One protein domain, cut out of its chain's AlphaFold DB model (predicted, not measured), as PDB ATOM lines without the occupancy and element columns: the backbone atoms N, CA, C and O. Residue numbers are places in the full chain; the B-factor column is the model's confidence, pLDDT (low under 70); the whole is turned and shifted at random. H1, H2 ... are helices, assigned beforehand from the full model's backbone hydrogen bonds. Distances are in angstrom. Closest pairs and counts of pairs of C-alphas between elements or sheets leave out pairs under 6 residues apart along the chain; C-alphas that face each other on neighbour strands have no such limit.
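AT A GLANCE: This is residues 38 to 112 of the 312 residues of an uncharacterized protein of Rhizobacter sp. SG490 (UniProt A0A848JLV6). Look for three helices, H2, H4 and H5, side by side in a triangle as an up-and-down bundle, each running against the one before; H1 packs on H2 and H4, and short H3 lies toward the opposite end. The 75 printed residues hold five named helices, H1 to H5 in order, and no named strand: all helix. The whole is compact, radius of gyration of the C-alphas 12.6 A, yet elongated, spanning 41 by 21 by 17 A.

HOW THE PARTS SIT: Start at H2, residues 51 to 62. With 58 to 62 alone it touches residues 83 to 87 of H4, residues 78 to 89, closest C-alphas Val 58 and Val 83, 6.5 A. H5, residues 94 to 104, touches H2 at Ile 62 and Phe 100, closest C-alphas 6.0 A apart. H4 and H5, a hairpin, only just touch, with 3 pairs of C-alphas within 8 A, the closest Ile 87 and Cys 96, 6.5 A. H1, residues 38 to 45, forms a hairpin with H2. H3, residues 72 to 75, touches no helix. In H1, H2, H4 and H5 every O i to N i+4 pair is within hydrogen-bond range; H3 is too short for one.

IN THESE COORDINATES: Find C-alpha 38 at (4.677, 39.622, 19.802), where H1 begins; H5 ends at C-alpha 104, (18.127, 38.781, 5.500). H2 is 16.8 A long, H4 17.1 A.

THE WHOLE: The printed part has no cut and no long link; residues 68 to 75 and 106 to 112 are under pLDDT 70.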
ATOM      1  N   GLU A  38       5.359  39.812  18.515       89.75
ATOM      2  CA  GLU A  38       4.677  39.622  19.802       89.75
ATOM      3  C   GLU A  38       4.329  38.146  20.020       89.75
ATOM      4  O   GLU A  38       4.568  37.589  21.095       89.75
ATOM      5  N   GLN A  39       3.845  37.478  18.968       90.81
ATOM      6  CA  GLN A  39       3.567  36.047  19.001       90.81
ATOM      7  C   GLN A  39       4.836  35.226  19.258       90.81
ATOM      8  O   GLN A  39       4.805  34.284  20.051       90.81
ATOM      9  N   LEU A  40       5.958  35.579  18.621       93.31
ATOM     10  CA  LEU A  40       7.247  34.938  18.867       93.31
ATOM     11  C   LEU A  40       7.617  35.001  20.348       93.31
ATOM     12  O   LEU A  40       7.903  33.963  20.942       93.31
ATOM     13  N   TRP A  41       7.586  36.185  20.955       93.00
ATOM     14  CA  TRP A  41       7.984  36.338  22.355       93.00
ATOM     15  C   TRP A  41       7.028  35.640  23.322       93.00
ATOM     16  O   TRP A  41       7.499  34.992  24.254       93.00
ATOM     17  N   SER A  42       5.721  35.626  23.040       92.44
ATOM     18  CA  SER A  42       4.764  34.823  23.815       92.44
ATOM     19  C   SER A  42       5.124  33.330  23.838       92.44
ATOM     20  O   SER A  42       4.925  32.671  24.855       92.44
ATOM     21  N   VAL A  43       5.639  32.789  22.730       93.12
ATOM     22  CA  VAL A  43       6.051  31.380  22.591       93.12
ATOM     23  C   VAL A  43       7.426  31.134  23.232       93.12
ATOM     24  O   VAL A  43       7.686  30.061  23.783       93.12
ATOM     25  N   MET A  44       8.325  32.118  23.172       92.44
ATOM     26  CA  MET A  44       9.662  32.027  23.764       92.44
ATOM     27  C   MET A  44       9.636  32.088  25.295       92.44
ATOM     28  O   MET A  44      10.371  31.332  25.936       92.44
ATOM     29  N   ASP A  45       8.784  32.940  25.867       90.44
ATOM     30  CA  ASP A  45       8.696  33.168  27.313       90.44
ATOM     31  C   ASP A  45       7.872  32.092  28.043       90.44
ATOM     32  O   ASP A  45       8.053  31.865  29.242       90.44
ATOM     33  N   ASP A  46       7.001  31.373  27.330       91.12
ATOM     34  CA  ASP A  46       6.219  30.281  27.903       91.12
ATOM     35  C   ASP A  46       7.058  29.003  28.070       91.12
ATOM     36  O   ASP A  46       7.411  28.313  27.109       91.12
ATOM     37  N   ALA A  47       7.336  28.642  29.324       87.00
ATOM     38  CA  ALA A  47       8.077  27.439  29.699       87.00
ATOM     39  C   ALA A  47       7.393  26.117  29.293       87.00
ATOM     40  O   ALA A  47       8.074  25.095  29.229       87.00
ATOM     41  N   SER A  48       6.081  26.121  29.031       91.12
ATOM     42  CA  SER A  48       5.322  24.929  28.631       91.12
ATOM     43  C   SER A  48       5.399  24.628  27.129       91.12
ATOM     44  O   SER A  48       5.123  23.506  26.697       91.12
ATOM     45  N   THR A  49       5.828  25.607  26.333       92.25
ATOM     46  CA  THR A  49       5.980  25.479  24.886       92.25
ATOM     47  C   THR A  49       7.157  24.562  24.527       92.25
ATOM     48  O   THR A  49       8.266  24.686  25.052       92.25
ATOM     49  N   SER A  50       6.936  23.654  23.570       92.88
ATOM     50  CA  SER A  50       7.962  22.718  23.092       92.88
ATOM     51  C   SER A  50       9.063  23.390  22.260       92.88
ATOM     52  O   SER A  50       8.854  24.415  21.608       92.88
ATOM     53  N   ILE A  51      10.235  22.748  22.195       91.62
ATOM     54  CA  ILE A  51      11.372  23.195  21.370       91.62
ATOM     55  C   ILE A  51      10.953  23.384  19.904       91.62
ATOM     56  O   ILE A  51      11.238  24.419  19.307       91.62
ATOM     57  N   ALA A  52      10.207  22.424  19.346       92.44
ATOM     58  CA  ALA A  52       9.746  22.477  17.960       92.44
ATOM     59  C   ALA A  52       8.808  23.667  17.692       92.44
ATOM     60  O   ALA A  52       8.881  24.279  16.628       92.44
ATOM     61  N   GLN A  53       7.952  24.028  18.655       94.12
ATOM     62  CA  GLN A  53       7.070  25.193  18.535       94.12
ATOM     63  C   GLN A  53       7.857  26.507  18.568       94.12
ATOM     64  O   GLN A  53       7.600  27.383  17.743       94.12
ATOM     65  N   ARG A  54       8.854  26.629  19.454       94.25
ATOM     66  CA  ARG A  54       9.746  27.800  19.503       94.25
ATOM     67  C   ARG A  54      10.529  27.971  18.204       94.25
ATOM     68  O   ARG A  54      10.560  29.061  17.639       94.25
ATOM     69  N   GLU A  55      11.097  26.888  17.677       94.62
ATOM     70  CA  GLU A  55      11.786  26.912  16.381       94.62
ATOM     71  C   GLU A  55      10.847  27.289  15.226       94.62
ATOM     72  O   GLU A  55      11.220  28.077  14.356       94.62
ATOM     73  N   ALA A  56       9.620  26.757  15.211       94.12
ATOM     74  CA  ALA A  56       8.628  27.086  14.193       94.12
ATOM     75  C   ALA A  56       8.217  28.568  14.239       94.12
ATOM     76  O   ALA A  56       8.093  29.197  13.184       94.12
ATOM     77  N   ALA A  57       8.063  29.146  15.434       94.69
ATOM     78  CA  ALA A  57       7.770  30.569  15.606       94.69
ATOM     79  C   ALA A  57       8.912  31.450  15.074       94.69
ATOM     80  O   ALA A  57       8.663  32.374  14.296       94.69
ATOM     81  N   VAL A  58      10.168  31.110  15.394       95.38
ATOM     82  CA  VAL A  58      11.353  31.804  14.858       95.38
ATOM     83  C   VAL A  58      11.381  31.742  13.330       95.38
ATOM     84  O   VAL A  58      11.505  32.773  12.672       95.38
ATOM     85  N   ARG A  59      11.212  30.551  12.741       94.56
ATOM     86  CA  ARG A  59      11.193  30.371  11.277       94.56
ATOM     87  C   ARG A  59      10.075  31.167  10.606       94.56
ATOM     88  O   ARG A  59      10.295  31.741   9.543       94.56
ATOM     89  N   THR A  60       8.903  31.225  11.236       93.56
ATOM     90  CA  THR A  60       7.762  32.009  10.748       93.56
ATOM     91  C   THR A  60       8.090  33.498  10.722       93.56
ATOM     92  O   THR A  60       7.798  34.161   9.730       93.56
ATOM     93  N   CYS A  61       8.743  34.016  11.767       93.56
ATOM     94  CA  CYS A  61       9.162  35.415  11.813       93.56
ATOM     95  C   CYS A  61      10.232  35.725  10.766       93.56
ATOM     96  O   CYS A  61      10.097  36.715  10.057       93.56
ATOM     97  N   ILE A  62      11.231  34.851  10.587       92.06
ATOM     98  CA  ILE A  62      12.248  35.023   9.535       92.06
ATOM     99  C   ILE A  62      11.590  35.168   8.155       92.06
ATOM    100  O   ILE A  62      11.987  36.032   7.383       92.06
ATOM    101  N   GLY A  63      10.563  34.366   7.855       87.75
ATOM    102  CA  GLY A  63       9.842  34.440   6.580       87.75
ATOM    103  C   GLY A  63       9.004  35.709   6.377       87.75
ATOM    104  O   GLY A  63       8.573  35.965   5.255       87.75
ATOM    105  N   LYS A  64       8.757  36.484   7.439       88.25
ATOM    106  CA  LYS A  64       8.013  37.752   7.398       88.25
ATOM    107  C   LYS A  64       8.922  38.982   7.450       88.25
ATOM    108  O   LYS A  64       8.455  40.069   7.120       88.25
ATOM    109  N   LEU A  65      10.191  38.817   7.834       86.12
ATOM    110  CA  LEU A  65      11.160  39.908   7.825       86.12
ATOM    111  C   LEU A  65      11.425  40.390   6.387       86.12
ATOM    112  O   LEU A  65      11.431  39.582   5.450       86.12
ATOM    113  N   PRO A  66      11.686  41.692   6.191       76.81
ATOM    114  CA  PRO A  66      12.084  42.212   4.890       76.81
ATOM    115  C   PRO A  66      13.357  41.522   4.363       76.81
ATOM    116  O   PRO A  66      14.392  41.486   5.027       76.81
ATOM    117  N   ILE A  67      13.294  41.000   3.137       71.50
ATOM    118  CA  ILE A  67      14.406  40.291   2.485       71.50
ATOM    119  C   ILE A  67      15.426  41.297   1.933       71.50
ATOM    120  O   ILE A  67      15.054  42.247   1.246       71.50
ATOM    121  N   GLY A  68      16.721  41.038   2.147       60.94
ATOM    122  CA  GLY A  68      17.811  41.701   1.415       60.94
ATOM    123  C   GLY A  68      17.988  43.194   1.714       60.94
ATOM    124  O   GLY A  68      17.914  44.030   0.811       60.94
ATOM    125  N   GLN A  69      18.274  43.536   2.972       61.50
ATOM    126  CA  GLN A  69      18.489  44.925   3.381       61.50
ATOM    127  C   GLN A  69      19.792  45.505   2.796       61.50
ATOM    128  O   GLN A  69      20.905  45.071   3.115       61.50
ATOM    129  N   ARG A  70      19.658  46.532   1.944       54.66
ATOM    130  CA  ARG A  70      20.789  47.336   1.454       54.66
ATOM    131  C   ARG A  70      21.328  48.167   2.617       54.66
ATOM    132  O   ARG A  70      20.637  49.051   3.100       54.66
ATOM    133  N   GLY A  71      22.567  47.918   3.040       56.22
ATOM    134  CA  GLY A  71      23.224  48.734   4.072       56.22
ATOM    135  C   GLY A  71      23.848  47.961   5.229       56.22
ATOM    136  O   GLY A  71      24.400  48.574   6.140       56.22
ATOM    137  N   GLY A  72      23.836  46.630   5.200       63.84
ATOM    138  CA  GLY A  72      24.490  45.879   6.260       63.84
ATOM    139  C   GLY A  72      23.587  45.672   7.476       63.84
ATOM    140  O   GLY A  72      22.385  45.910   7.451       63.84
ATOM    141  N   VAL A  73      24.223  45.341   8.594       65.06
ATOM    142  CA  VAL A  73      23.605  45.328   9.928       65.06
ATOM    143  C   VAL A  73      23.070  46.709  10.354       65.06
ATOM    144  O   VAL A  73      22.177  46.803  11.190       65.06
ATOM    145  N   LEU A  74      23.563  47.797   9.755       65.81
ATOM    146  CA  LEU A  74      23.031  49.146   9.985       65.81
ATOM    147  C   LEU A  74      21.602  49.321   9.451       65.81
ATOM    148  O   LEU A  74      20.867  50.147   9.976       65.81
ATOM    149  N   ALA A  75      21.206  48.525   8.455       68.88
ATOM    150  CA  ALA A  75      19.855  48.519   7.899       68.88
ATOM    151  C   ALA A  75      18.914  47.530   8.615       68.88
ATOM    152  O   ALA A  75      17.767  47.363   8.209       68.88
ATOM    153  N   PHE A  76      19.387  46.848   9.665       79.62
ATOM    154  CA  PHE A  76      18.533  45.979  10.468       79.62
ATOM    155  C   PHE A  76      17.598  46.802  11.339       79.62
ATOM    156  O   PHE A  76      18.042  47.600  12.158       79.62
ATOM    157  N   GLU A  77      16.309  46.545  11.188       83.75
ATOM    158  CA  GLU A  77      15.267  47.077  12.064       83.75
ATOM    159  C   GLU A  77      15.234  46.301  13.390       83.75
ATOM    160  O   GLU A  77      15.752  45.182  13.469       83.75
ATOM    161  N   ASP A  78      14.602  46.864  14.424       84.69
ATOM    162  CA  ASP A  78      14.508  46.248  15.761       84.69
ATOM    163  C   ASP A  78      13.982  44.794  15.713       84.69
ATOM    164  O   ASP A  78      14.477  43.929  16.437       84.69
ATOM    165  N   GLU A  79      13.062  44.487  14.795       88.31
ATOM    166  CA  GLU A  79      12.503  43.143  14.583       88.31
ATOM    167  C   GLU A  79      13.574  42.105  14.200       88.31
ATOM    168  O   GLU A  79      13.558  40.969  14.679       88.31
ATOM    169  N   HIS A  80      14.563  42.493  13.386       88.50
ATOM    170  CA  HIS A  80      15.659  41.603  12.987       88.50
ATOM    171  C   HIS A  80      16.494  41.208  14.204       88.50
ATOM    172  O   HIS A  80      16.863  40.043  14.371       88.50
ATOM    173  N   TRP A  81      16.773  42.177  15.077       87.94
ATOM    174  CA  TRP A  81      17.522  41.954  16.308       87.94
ATOM    175  C   TRP A  81      16.754  41.101  17.309       87.94
ATOM    176  O   TRP A  81      17.349  40.235  17.942       87.94
ATOM    177  N   GLN A  82      15.439  41.279  17.405       90.69
ATOM    178  CA  GLN A  82      14.585  40.448  18.251       90.69
ATOM    179  C   GLN A  82      14.526  38.995  17.764       90.69
ATOM    180  O   GLN A  82      14.601  38.073  18.576       90.69
ATOM    181  N   VAL A  83      14.472  38.763  16.448       92.81
ATOM    182  CA  VAL A  83      14.557  37.407  15.884       92.81
ATOM    183  C   VAL A  83      15.928  36.781  16.155       92.81
ATOM    184  O   VAL A  83      16.001  35.623  16.566       92.81
ATOM    185  N   LEU A  84      17.020  37.536  15.983       91.44
ATOM    186  CA  LEU A  84      18.365  37.073  16.343       91.44
ATOM    187  C   LEU A  84      18.475  36.727  17.828       91.44
ATOM    188  O   LEU A  84      19.072  35.707  18.174       91.44
ATOM    189  N   GLU A  85      17.865  37.527  18.698       91.50
ATOM    190  CA  GLU A  85      17.827  37.254  20.127       91.50
ATOM    191  C   GLU A  85      17.096  35.947  20.422       91.50
ATOM    192  O   GLU A  85      17.652  35.082  21.105       91.50
ATOM    193  N   ALA A  86      15.907  35.753  19.848       92.56
ATOM    194  CA  ALA A  86      15.154  34.514  19.990       92.56
ATOM    195  C   ALA A  86      15.967  33.300  19.510       92.56
ATOM    196  O   ALA A  86      15.989  32.272  20.188       92.56
ATOM    197  N   ILE A  87      16.728  33.426  18.415       92.69
ATOM    198  CA  ILE A  87      17.643  32.369  17.959       92.69
ATOM    199  C   ILE A  87      18.659  32.005  19.054       92.69
ATOM    200  O   ILE A  87      18.901  30.818  19.272       92.69
ATOM    201  N   THR A  88      19.228  32.970  19.792       90.56
ATOM    202  CA  THR A  88      20.197  32.668  20.872       90.56
ATOM    203  C   THR A  88      19.606  31.875  22.039       90.56
ATOM    204  O   THR A  88      20.348  31.201  22.760       90.56
ATOM    205  N   LEU A  89      18.285  31.938  22.220       89.44
ATOM    206  CA  LEU A  89      17.552  31.242  23.277       89.44
ATOM    207  C   LEU A  89      17.161  29.810  22.884       89.44
ATOM    208  O   LEU A  89      16.746  29.034  23.746       89.44
ATOM    209  N   LEU A  90      17.316  29.433  21.611       89.56
ATOM    210  CA  LEU A  90      17.073  28.069  21.153       89.56
ATOM    211  C   LEU A  90      18.140  27.103  21.683       89.56
ATOM    212  O   LEU A  90      19.315  27.446  21.879       89.56
ATOM    213  N   GLU A  91      17.744  25.844  21.863       86.50
ATOM    214  CA  GLU A  91      18.683  24.771  22.187       86.50
ATOM    215  C   GLU A  91      19.695  24.585  21.045       86.50
ATOM    216  O   GLU A  91      20.904  24.654  21.286       86.50
ATOM    217  N   MET A  92      19.190  24.495  19.807       86.31
ATOM    218  CA  MET A  92      19.955  24.299  18.571       86.31
ATOM    219  C   MET A  92      19.798  25.504  17.614       86.31
ATOM    220  O   MET A  92      18.992  25.469  16.687       86.31
ATOM    221  N   PRO A  93      20.579  26.590  17.789       86.94
ATOM    222  CA  PRO A  93      20.396  27.836  17.031       86.94
ATOM    223  C   PRO A  93      20.808  27.752  15.552       86.94
ATOM    224  O   PRO A  93      20.399  28.595  14.756       86.94
ATOM    225  N   GLN A  94      21.623  26.756  15.178       87.81
ATOM    226  CA  GLN A  94      22.343  26.702  13.900       87.81
ATOM    227  C   GLN A  94      21.423  26.860  12.682       87.81
ATOM    228  O   GLN A  94      21.616  27.763  11.874       87.81
ATOM    229  N   ALA A  95      20.396  26.014  12.575       89.19
ATOM    230  CA  ALA A  95      19.532  25.976  11.400       89.19
ATOM    231  C   ALA A  95      18.723  27.274  11.223       89.19
ATOM    232  O   ALA A  95      18.522  27.733  10.100       89.19
ATOM    233  N   CYS A  96      18.275  27.887  12.322       91.38
ATOM    234  CA  CYS A  96      17.552  29.158  12.266       91.38
ATOM    235  C   CYS A  96      18.491  30.332  11.958       91.38
ATOM    236  O   CYS A  96      18.106  31.228  11.212       91.38
ATOM    237  N   ALA A  97      19.729  30.314  12.464       89.12
ATOM    238  CA  ALA A  97      20.735  31.320  12.134       89.12
ATOM    239  C   ALA A  97      21.144  31.272  10.653       89.12
ATOM    240  O   ALA A  97      21.261  32.316  10.015       89.12
ATOM    241  N   GLU A  98      21.318  30.073  10.089       87.19
ATOM    242  CA  GLU A  98      21.593  29.883   8.659       87.19
ATOM    243  C   GLU A  98      20.427  30.372   7.796       87.19
ATOM    244  O   GLU A  98      20.645  31.090   6.820       87.19
ATOM    245  N   LEU A  99      19.189  30.052   8.191       88.56
ATOM    246  CA  LEU A  99      17.991  30.534   7.508       88.56
ATOM    247  C   LEU A  99      17.879  32.063   7.563       88.56
ATOM    248  O   LEU A  99      17.623  32.691   6.536       88.56
ATOM    249  N   PHE A 100      18.096  32.665   8.736       89.44
ATOM    250  CA  PHE A 100      18.104  34.118   8.901       89.44
ATOM    251  C   PHE A 100      19.157  34.755   7.995       89.44
ATOM    252  O   PHE A 100      18.849  35.679   7.245       89.44
ATOM    253  N   ALA A 101      20.384  34.231   8.016       84.19
ATOM    254  CA  ALA A 101      21.476  34.751   7.210       84.19
ATOM    255  C   ALA A 101      21.163  34.671   5.708       84.19
ATOM    256  O   ALA A 101      21.346  35.656   5.003       84.19
ATOM    257  N   ALA A 102      20.637  33.541   5.231       81.56
ATOM    258  CA  ALA A 102      20.256  33.371   3.830       81.56
ATOM    259  C   ALA A 102      19.097  34.288   3.396       81.56
ATOM    260  O   ALA A 102      19.023  34.659   2.228       81.56
ATOM    261  N   SER A 103      18.198  34.641   4.319       82.94
ATOM    262  CA  SER A 103      16.993  35.426   4.014       82.94
ATOM    263  C   SER A 103      17.220  36.938   4.138       82.94
ATOM    264  O   SER A 103      16.673  37.714   3.362       82.94
ATOM    265  N   CYS A 104      18.028  37.370   5.109       78.75
ATOM    266  CA  CYS A 104      18.127  38.781   5.500       78.75
ATOM    267  C   CYS A 104      19.466  39.436   5.120       78.75
ATOM    268  O   CYS A 104      19.538  40.664   5.047       78.75
ATOM    269  N   LEU A 105      20.530  38.659   4.876       74.88
ATOM    270  CA  LEU A 105      21.853  39.184   4.521       74.88
ATOM    271  C   LEU A 105      22.108  39.008   3.018       74.88
ATOM    272  O   LEU A 105      22.239  37.886   2.531       74.88
ATOM    273  N   ASP A 106      22.240  40.111   2.276       66.88
ATOM    274  CA  ASP A 106      22.671  40.044   0.876       66.88
ATOM    275  C   ASP A 106      24.187  39.803   0.801       66.88
ATOM    276  O   ASP A 106      25.010  40.709   0.974       66.88
ATOM    277  N   VAL A 107      24.566  38.555   0.527       56.94
ATOM    278  CA  VAL A 107      25.962  38.121   0.376       56.94
ATOM    279  C   VAL A 107      26.719  38.835  -0.754       56.94
ATOM    280  O   VAL A 107      27.950  38.832  -0.739       56.94
ATOM    281  N   ASN A 108      26.033  39.485  -1.702       54.00
ATOM    282  CA  ASN A 108      26.667  40.118  -2.865       54.00
ATOM    283  C   ASN A 108      27.175  41.547  -2.611       54.00
ATOM    284  O   ASN A 108      27.885  42.092  -3.455       54.00
ATOM    285  N   LEU A 109      26.856  42.159  -1.465       52.03
ATOM    286  CA  LEU A 109      27.172  43.569  -1.186       52.03
ATOM    287  C   LEU A 109      28.386  43.784  -0.265       52.03
ATOM    288  O   LEU A 109      28.549  44.864   0.294       52.03
ATOM    289  N   GLY A 110      29.264  42.786  -0.108       49.25
ATOM    290  CA  GLY A 110      30.472  42.940   0.716       49.25
ATOM    291  C   GLY A 110      30.155  43.177   2.199       49.25
ATOM    292  O   GLY A 110      30.816  43.975   2.860       49.25
ATOM    293  N   PHE A 111      29.115  42.507   2.705       51.25
ATOM    294  CA  PHE A 111      28.654  42.604   4.091       51.25
ATOM    295  C   PHE A 111      29.782  42.313   5.107       51.25
ATOM    296  O   PHE A 111      30.552  41.369   4.909       51.25
ATOM    297  N   PRO A 112      29.841  43.043   6.238       53.16
ATOM    298  CA  PRO A 112      30.858  42.833   7.272       53.16
ATOM    299  C   PRO A 112      30.584  41.634   8.196       53.16
ATOM    300  O   PRO A 112      31.432  41.323   9.023       53.16
TER     301      PRO A 112